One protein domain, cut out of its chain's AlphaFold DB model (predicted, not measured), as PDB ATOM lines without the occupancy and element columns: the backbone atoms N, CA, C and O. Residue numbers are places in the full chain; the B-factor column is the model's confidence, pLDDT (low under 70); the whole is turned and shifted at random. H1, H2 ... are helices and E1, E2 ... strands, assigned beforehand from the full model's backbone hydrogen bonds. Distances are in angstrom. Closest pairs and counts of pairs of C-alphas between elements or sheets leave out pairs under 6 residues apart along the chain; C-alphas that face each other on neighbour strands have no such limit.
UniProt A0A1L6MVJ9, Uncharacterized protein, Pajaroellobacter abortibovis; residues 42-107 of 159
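This is residues 42 to 107 of the 159 residues of an uncharacterized protein of Pajaroellobacter abortibovis (UniProt A0A1L6MVJ9). What shape is this? A long, twisted antiparallel sheet, E1, E3, E2, has H2 beside its strands at one end and H1 grazing the other. What builds it? The 66 printed residues include E1, H1, E2, H2 and E3 in that order, a mixed class. The whole is loose, radius of gyration of the C-alphas 13.6 A, spanning 47 by 21 by 12 A.

Which strands? E3, residues 94 to 103, measures 28.4 A and ends at C-alpha (41.702, -49.912, 35.944). E1, residues 43 to 51, begins at (43.624, -45.456, 30.937); E2 is residues 72 to 79. Which helices? H1 is residues 64 to 67, H2 81 to 89.

What neighbours E3? E1 and E2 do, antiparallel: N 48 and O 97 are 2.8 A apart, N 100 and O 76 2.7 A. Where is H2? It stands at the sheet's level; its closest C-alphas to E3, Ser 87 and Thr 95, are 5.1 A apart. Its O i to N i+4 pairs are within hydrogen-bond range.

Any cut? The printed part has none; the E1 to H1 link is long. Low confidence? Residues 42 to 45 and 104 to 107 are under 70.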
ATOM      1  N   GLU A  42      42.066 -50.100  30.869       57.75
ATOM      2  CA  GLU A  42      41.652 -48.737  30.546       57.75
ATOM      3  C   GLU A  42      42.537 -47.692  31.240       57.75
ATOM      4  O   GLU A  42      43.009 -47.915  32.362       57.75
ATOM      5  N   TYR A  43      42.770 -46.577  30.543       62.25
ATOM      6  CA  TYR A  43      43.624 -45.456  30.937       62.25
ATOM      7  C   TYR A  43      42.820 -44.158  30.841       62.25
ATOM      8  O   TYR A  43      42.427 -43.772  29.739       62.25
ATOM      9  N   ASP A  44      42.612 -43.468  31.965       67.31
ATOM     10  CA  ASP A  44      42.050 -42.110  31.961       67.31
ATOM     11  C   ASP A  44      43.129 -41.103  32.377       67.31
ATOM     12  O   ASP A  44      43.657 -41.165  33.494       67.31
ATOM     13  N   LYS A  45      43.468 -40.190  31.455       68.75
ATOM     14  CA  LYS A  45      44.394 -39.073  31.679       68.75
ATOM     15  C   LYS A  45      43.616 -37.785  31.739       68.75
ATOM     16  O   LYS A  45      43.147 -37.296  30.709       68.75
ATOM     17  N   LYS A  46      43.567 -37.184  32.919       74.88
ATOM     18  CA  LYS A  46      42.887 -35.905  33.103       74.88
ATOM     19  C   LYS A  46      43.761 -34.890  33.798       74.88
ATOM     20  O   LYS A  46      44.641 -35.213  34.594       74.88
ATOM     21  N   TRP A  47      43.526 -33.641  33.418       79.00
ATOM     22  CA  TRP A  47      44.075 -32.498  34.119       79.00
ATOM     23  C   TRP A  47      43.236 -32.234  35.358       79.00
ATOM     24  O   TRP A  47      42.012 -32.156  35.287       79.00
ATOM     25  N   HIS A  48      43.930 -32.108  36.474       83.75
ATOM     26  CA  HIS A  48      43.393 -31.723  37.758       83.75
ATOM     27  C   HIS A  48      43.795 -30.280  38.049       83.75
ATOM     28  O   HIS A  48      44.942 -29.870  37.841       83.75
ATOM     29  N   HIS A  49      42.811 -29.501  38.474       85.25
ATOM     30  CA  HIS A  49      42.905 -28.071  38.694       85.25
ATOM     31  C   HIS A  49      42.963 -27.803  40.198       85.25
ATOM     32  O   HIS A  49      41.930 -27.660  40.856       85.25
ATOM     33  N   GLY A  50      44.179 -27.742  40.736       83.94
ATOM     34  CA  GLY A  50      44.420 -27.303  42.105       83.94
ATOM     35  C   GLY A  50      44.550 -25.782  42.186       83.94
ATOM     36  O   GLY A  50      45.155 -25.158  41.316       83.94
ATOM     37  N   PHE A  51      44.032 -25.178  43.248       82.44
ATOM     38  CA  PHE A  51      44.234 -23.775  43.600       82.44
ATOM     39  C   PHE A  51      44.865 -23.653  44.983       82.44
ATOM     40  O   PHE A  51      44.760 -24.560  45.809       82.44
ATOM     41  N   VAL A  52      45.528 -22.522  45.230       83.25
ATOM     42  CA  VAL A  52      46.217 -22.221  46.494       83.25
ATOM     43  C   VAL A  52      47.220 -23.332  46.827       83.25
ATOM     44  O   VAL A  52      47.050 -24.074  47.790       83.25
ATOM     45  N   HIS A  53      48.246 -23.491  45.984       72.19
ATOM     46  CA  HIS A  53      49.250 -24.560  46.114       72.19
ATOM     47  C   HIS A  53      48.673 -25.992  46.125       72.19
ATOM     48  O   HIS A  53      49.263 -26.897  46.712       72.19
ATOM     49  N   GLY A  54      47.514 -26.209  45.495       71.31
ATOM     50  CA  GLY A  54      46.861 -27.521  45.435       71.31
ATOM     51  C   GLY A  54      46.056 -27.897  46.683       71.31
ATOM     52  O   GLY A  54      45.646 -29.045  46.806       71.31
ATOM     53  N   LEU A  55      45.803 -26.955  47.600       79.25
ATOM     54  CA  LEU A  55      44.934 -27.187  48.763       79.25
ATOM     55  C   LEU A  55      43.452 -27.265  48.383       79.25
ATOM     56  O   LEU A  55      42.672 -27.922  49.070       79.25
ATOM     57  N   VAL A  56      43.063 -26.576  47.309       81.19
ATOM     58  CA  VAL A  56      41.682 -26.545  46.826       81.19
ATOM     59  C   VAL A  56      41.614 -27.207  45.458       81.19
ATOM     60  O   VAL A  56      42.026 -26.635  44.455       81.19
ATOM     61  N   GLU A  57      41.075 -28.418  45.419       81.44
ATOM     62  CA  GLU A  57      40.817 -29.177  44.196       81.44
ATOM     63  C   GLU A  57      39.473 -28.737  43.585       81.44
ATOM     64  O   GLU A  57      38.418 -28.947  44.189       81.44
ATOM     65  N   VAL A  58      39.483 -28.131  42.393       80.62
ATOM     66  CA  VAL A  58      38.259 -27.640  41.712       80.62
ATOM     67  C   VAL A  58      37.766 -28.612  40.628       80.62
ATOM     68  O   VAL A  58      36.638 -28.504  40.156       80.62
ATOM     69  N   SER A  59      38.563 -29.630  40.291       74.19
ATOM     70  CA  SER A  59      38.243 -30.701  39.328       74.19
ATOM     71  C   SER A  59      37.027 -31.559  39.713       74.19
ATOM     72  O   SER A  59      36.540 -32.333  38.892       74.19
ATOM     73  N   GLY A  60      36.550 -31.439  40.957       72.06
ATOM     74  CA  GLY A  60      35.494 -32.270  41.528       72.06
ATOM     75  C   GLY A  60      35.999 -33.629  42.040       72.06
ATOM     76  O   GLY A  60      37.118 -34.047  41.732       72.06
ATOM     77  N   PRO A  61      35.194 -34.329  42.861       70.69
ATOM     78  CA  PRO A  61      35.551 -35.647  43.369       70.69
ATOM     79  C   PRO A  61      35.583 -36.663  42.225       70.69
ATOM     80  O   PRO A  61      34.614 -36.841  41.491       70.69
ATOM     81  N   TYR A  62      36.704 -37.364  42.096       74.31
ATOM     82  CA  TYR A  62      36.897 -38.340  41.036       74.31
ATOM     83  C   TYR A  62      36.301 -39.699  41.438       74.31
ATOM     84  O   TYR A  62      36.837 -40.399  42.304       74.31
ATOM     85  N   ASN A  63      35.165 -40.078  40.840       78.69
ATOM     86  CA  ASN A  63      34.485 -41.329  41.177       78.69
ATOM     87  C   ASN A  63      35.118 -42.531  40.457       78.69
ATOM     88  O   ASN A  63      34.660 -42.986  39.410       78.69
ATOM     89  N   LEU A  64      36.152 -43.099  41.077       74.19
ATOM     90  CA  LEU A  64      36.846 -44.290  40.576       74.19
ATOM     91  C   LEU A  64      35.927 -45.508  40.377       74.19
ATOM     92  O   LEU A  64      36.288 -46.410  39.627       74.19
ATOM     93  N   LYS A  65      34.754 -45.565  41.027       73.88
ATOM     94  CA  LYS A  65      33.801 -46.676  40.853       73.88
ATOM     95  C   LYS A  65      33.050 -46.602  39.527       73.88
ATOM     96  O   LYS A  65      32.671 -47.643  39.003       73.88
ATOM     97  N   GLU A  66      32.821 -45.397  39.011       76.44
ATOM     98  CA  GLU A  66      32.175 -45.197  37.709       76.44
ATOM     99  C   GLU A  66      33.153 -45.485  36.570       76.44
ATOM    100  O   GLU A  66      32.795 -46.144  35.599       76.44
ATOM    101  N   ILE A  67      34.401 -45.042  36.735       75.50
ATOM    102  CA  ILE A  67      35.451 -45.129  35.712       75.50
ATOM    103  C   ILE A  67      36.049 -46.536  35.670       75.50
ATOM    104  O   ILE A  67      36.186 -47.130  34.608       75.50
ATOM    105  N   CYS A  68      36.330 -47.118  36.838       75.38
ATOM    106  CA  CYS A  68      36.818 -48.484  36.971       75.38
ATOM    107  C   CYS A  68      35.779 -49.345  37.714       75.38
ATOM    108  O   CYS A  68      35.963 -49.656  38.897       75.38
ATOM    109  N   PRO A  69      34.702 -49.810  37.049       70.69
ATOM    110  CA  PRO A  69      33.647 -50.600  37.696       70.69
ATOM    111  C   PRO A  69      34.152 -51.938  38.254       70.69
ATOM    112  O   PRO A  69      33.574 -52.495  39.182       70.69
ATOM    113  N   ALA A  70      35.251 -52.463  37.705       70.00
ATOM    114  CA  ALA A  70      35.911 -53.670  38.195       70.00
ATOM    115  C   ALA A  70      36.933 -53.407  39.314       70.00
ATOM    116  O   ALA A  70      37.555 -54.358  39.791       70.00
ATOM    117  N   GLY A  71      37.097 -52.156  39.747       70.69
ATOM    118  CA  GLY A  71      38.123 -51.708  40.685       70.69
ATOM    119  C   GLY A  71      39.346 -51.111  39.985       70.69
ATOM    120  O   GLY A  71      39.625 -51.408  38.825       70.69
ATOM    121  N   TRP A  72      40.074 -50.263  40.705       77.50
ATOM    122  CA  TRP A  72      41.312 -49.623  40.257       77.50
ATOM    123  C   TRP A  72      42.529 -50.316  40.881       77.50
ATOM    124  O   TRP A  72      42.433 -50.897  41.968       77.50
ATOM    125  N   SER A  73      43.665 -50.276  40.187       73.69
ATOM    126  CA  SER A  73      44.928 -50.863  40.654       73.69
ATOM    127  C   SER A  73      45.930 -49.801  41.100       73.69
ATOM    128  O   SER A  73      46.553 -49.943  42.155       73.69
ATOM    129  N   GLU A  74      46.055 -48.735  40.315       73.88
ATOM    130  CA  GLU A  74      47.027 -47.666  40.514       73.88
ATOM    131  C   GLU A  74      46.448 -46.315  40.092       73.88
ATOM    132  O   GLU A  74      45.732 -46.206  39.095       73.88
ATOM    133  N   VAL A  75      46.766 -45.288  40.873       79.69
ATOM    134  CA  VAL A  75      46.516 -43.889  40.537       79.69
ATOM    135  C   VAL A  75      47.844 -43.159  40.600       79.69
ATOM    136  O   VAL A  75      48.505 -43.123  41.635       79.69
ATOM    137  N   GLU A  76      48.230 -42.564  39.487       81.06
ATOM    138  CA  GLU A  76      49.459 -41.813  39.337       81.06
ATOM    139  C   GLU A  76      49.131 -40.333  39.143       81.06
ATOM    140  O   GLU A  76      48.365 -39.967  38.259       81.06
ATOM    141  N   THR A  77      49.730 -39.468  39.952       83.75
ATOM    142  CA  THR A  77      49.623 -38.012  39.831       83.75
ATOM    143  C   THR A  77      50.998 -37.441  39.526       83.75
ATOM    144  O   THR A  77      51.949 -37.669  40.274       83.75
ATOM    145  N   GLN A  78      51.115 -36.700  38.429       83.50
ATOM    146  CA  GLN A  78      52.355 -36.071  37.992       83.50
ATOM    147  C   GLN A  78      52.210 -34.554  37.892       83.50
ATOM    148  O   GLN A  78      51.255 -34.035  37.305       83.50
ATOM    149  N   THR A  79      53.232 -33.844  38.361       82.69
ATOM    150  CA  THR A  79      53.405 -32.411  38.115       82.69
ATOM    151  C   THR A  79      54.524 -32.221  37.103       82.69
ATOM    152  O   THR A  79      55.690 -32.332  37.458       82.69
ATOM    153  N   SER A  80      54.184 -31.965  35.837       81.94
ATOM    154  CA  SER A  80      55.171 -31.792  34.759       81.94
ATOM    155  C   SER A  80      55.904 -30.443  34.824       81.94
ATOM    156  O   SER A  80      55.464 -29.516  35.500       81.94
ATOM    157  N   SER A  81      56.994 -30.282  34.069       82.06
ATOM    158  CA  SER A  81      57.695 -28.992  33.943       82.06
ATOM    159  C   SER A  81      56.795 -27.873  33.402       82.06
ATOM    160  O   SER A  81      56.880 -26.737  33.860       82.06
ATOM    161  N   LEU A  82      55.884 -28.196  32.479       82.50
ATOM    162  CA  LEU A  82      54.885 -27.249  31.980       82.50
ATOM    163  C   LEU A  82      53.860 -26.886  33.054       82.50
ATOM    164  O   LEU A  82      53.406 -25.746  33.106       82.50
ATOM    165  N   ASN A  83      53.534 -27.825  33.939       81.81
ATOM    166  CA  ASN A  83      52.646 -27.552  35.061       81.81
ATOM    167  C   ASN A  83      53.304 -26.601  36.066       81.81
ATOM    168  O   ASN A  83      52.651 -25.679  36.546       81.81
ATOM    169  N   VAL A  84      54.599 -26.794  36.333       81.94
ATOM    170  CA  VAL A  84      55.406 -25.892  37.169       81.94
ATOM    171  C   VAL A  84      55.529 -24.504  36.529       81.94
ATOM    172  O   VAL A  84      55.486 -23.490  37.219       81.94
ATOM    173  N   LEU A  85      55.635 -24.425  35.200       83.88
ATOM    174  CA  LEU A  85      55.627 -23.141  34.499       83.88
ATOM    175  C   LEU A  85      54.264 -22.443  34.607       83.88
ATOM    176  O   LEU A  85      54.201 -21.244  34.872       83.88
ATOM    177  N   ALA A  86      53.173 -23.187  34.430       83.19
ATOM    178  CA  ALA A  86      51.821 -22.659  34.568       83.19
ATOM    179  C   ALA A  86      51.528 -22.197  36.006       83.19
ATOM    180  O   ALA A  86      50.887 -21.161  36.202       83.19
ATOM    181  N   SER A  87      52.037 -22.915  37.012       81.94
ATOM    182  CA  SER A  87      51.932 -22.463  38.396       81.94
ATOM    183  C   SER A  87      52.756 -21.204  38.637       81.94
ATOM    184  O   SER A  87      52.226 -20.238  39.176       81.94
ATOM    185  N   ALA A  88      53.990 -21.127  38.138       82.50
ATOM    186  CA  ALA A  88      54.801 -19.917  38.245       82.50
ATOM    187  C   ALA A  88      54.133 -18.696  37.583       82.50
ATOM    188  O   ALA A  88      54.117 -17.613  38.166       82.50
ATOM    189  N   PHE A  89      53.523 -18.872  36.405       85.69
ATOM    190  CA  PHE A  89      52.832 -17.793  35.686       85.69
ATOM    191  C   PHE A  89      51.595 -17.271  36.427       85.69
ATOM    192  O   PHE A  89      51.186 -16.127  36.251       85.69
ATOM    193  N   THR A  90      51.010 -18.102  37.285       85.88
ATOM    194  CA  THR A  90      49.873 -17.737  38.133       85.88
ATOM    195  C   THR A  90      50.299 -17.395  39.562       85.88
ATOM    196  O   THR A  90      49.455 -17.378  40.455       85.88
ATOM    197  N   TRP A  91      51.591 -17.128  39.804       83.62
ATOM    198  CA  TRP A  91      52.157 -16.886  41.141       83.62
ATOM    199  C   TRP A  91      51.807 -17.984  42.160       83.62
ATOM    200  O   TRP A  91      51.482 -17.713  43.315       83.62
ATOM    201  N   SER A  92      51.843 -19.241  41.719       77.00
ATOM    202  CA  SER A  92      51.472 -20.442  42.479       77.00
ATOM    203  C   SER A  92      50.014 -20.483  42.962       77.00
ATOM    204  O   SER A  92      49.639 -21.357  43.749       77.00
ATOM    205  N   LEU A  93      49.156 -19.582  42.468       84.81
ATOM    206  CA  LEU A  93      47.729 -19.596  42.782       84.81
ATOM    207  C   LEU A  93      47.020 -20.782  42.127       84.81
ATOM    208  O   LEU A  93      46.087 -21.321  42.717       84.81
ATOM    209  N   TYR A  94      47.468 -21.198  40.943       82.50
ATOM    210  CA  TYR A  94      46.946 -22.346  40.210       82.50
ATOM    211  C   TYR A  94      48.036 -23.414  40.080       82.50
ATOM    212  O   TYR A  94      49.177 -23.126  39.739       82.50
ATOM    213  N   THR A  95      47.714 -24.659  40.405       83.56
ATOM    214  CA  THR A  95      48.645 -25.792  40.428       83.56
ATOM    215  C   THR A  95      48.050 -26.929  39.601       83.56
ATOM    216  O   THR A  95      47.327 -27.770  40.137       83.56
ATOM    217  N   PRO A  96      48.299 -26.948  38.282       83.56
ATOM    218  CA  PRO A  96      47.807 -28.021  37.433       83.56
ATOM    219  C   PRO A  96      48.547 -29.330  37.712       83.56
ATOM    220  O   PRO A  96      49.774 -29.365  37.829       83.56
ATOM    221  N   GLN A  97      47.813 -30.433  37.746       84.69
ATOM    222  CA  GLN A  97      48.360 -31.781  37.890       84.69
ATOM    223  C   GLN A  97      47.788 -32.688  36.804       84.69
ATOM    224  O   GLN A  97      46.674 -32.483  36.332       84.69
ATOM    225  N   ALA A  98      48.553 -33.684  36.371       84.81
ATOM    226  CA  ALA A  98      48.055 -34.723  35.480       84.81
ATOM    227  C   ALA A  98      47.817 -35.991  36.297       84.81
ATOM    228  O   ALA A  98      48.757 -36.506  36.902       84.81
ATOM    229  N   VAL A  99      46.588 -36.498  36.294       81.62
ATOM    230  CA  VAL A  99      46.239 -37.763  36.942       81.62
ATOM    231  C   VAL A  99      46.035 -38.820  35.873       81.62
ATOM    232  O   VAL A  99      45.369 -38.598  34.863       81.62
ATOM    233  N   THR A 100      46.664 -39.959  36.099       79.88
ATOM    234  CA  THR A 100      46.561 -41.181  35.322       79.88
ATOM    235  C   THR A 100      45.949 -42.237  36.224       79.88
ATOM    236  O   THR A 100      46.487 -42.518  37.295       79.88
ATOM    237  N   THR A 101      44.842 -42.836  35.800       74.88
ATOM    238  CA  THR A 101      44.225 -43.941  36.538       74.88
ATOM    239  C   THR A 101      44.293 -45.237  35.749       74.88
ATOM    240  O   THR A 101      44.057 -45.267  34.542       74.88
ATOM    241  N   CYS A 102      44.657 -46.306  36.451       76.94
ATOM    242  CA  CYS A 102      44.775 -47.649  35.915       76.94
ATOM    243  C   CYS A 102      43.635 -48.509  36.463       76.94
ATOM    244  O   CYS A 102      43.546 -48.757  37.675       76.94
ATOM    245  N   CYS A 103      42.768 -48.989  35.572       74.19
ATOM    246  CA  CYS A 103      41.702 -49.912  35.944       74.19
ATOM    247  C   CYS A 103      42.195 -51.365  35.991       74.19
ATOM    248  O   CYS A 103      43.059 -51.786  35.218       74.19
ATOM    249  N   ARG A 104      41.609 -52.157  36.896       68.25
ATOM    250  CA  ARG A 104      41.819 -53.605  36.960       68.25
ATOM    251  C   ARG A 104      41.111 -54.281  35.788       68.25
ATOM    252  O   ARG A 104      39.996 -53.897  35.429       68.25
ATOM    253  N   GLU A 105      41.710 -55.337  35.248       62.53
ATOM    254  CA  GLU A 105      41.010 -56.208  34.312       62.53
ATOM    255  C   GLU A 105      39.768 -56.805  34.999       62.53
ATOM    256  O   GLU A 105      39.839 -57.307  36.128       62.53
ATOM    257  N   ARG A 106      38.595 -56.739  34.350       48.22
ATOM    258  CA  ARG A 106      37.459 -57.551  34.796       48.22
ATOM    259  C   ARG A 106      37.963 -58.989  34.751       48.22
ATOM    260  O   ARG A 106      38.260 -59.479  33.667       48.22
ATOM    261  N   GLN A 107      38.014 -59.685  35.886       43.75
ATOM    262  CA  GLN A 107      37.969 -61.138  35.826       43.75
ATOM    263  C   GLN A 107      36.660 -61.454  35.106       43.75
ATOM    264  O   GLN A 107      35.586 -61.394  35.708       43.75
TER     265      GLN A 107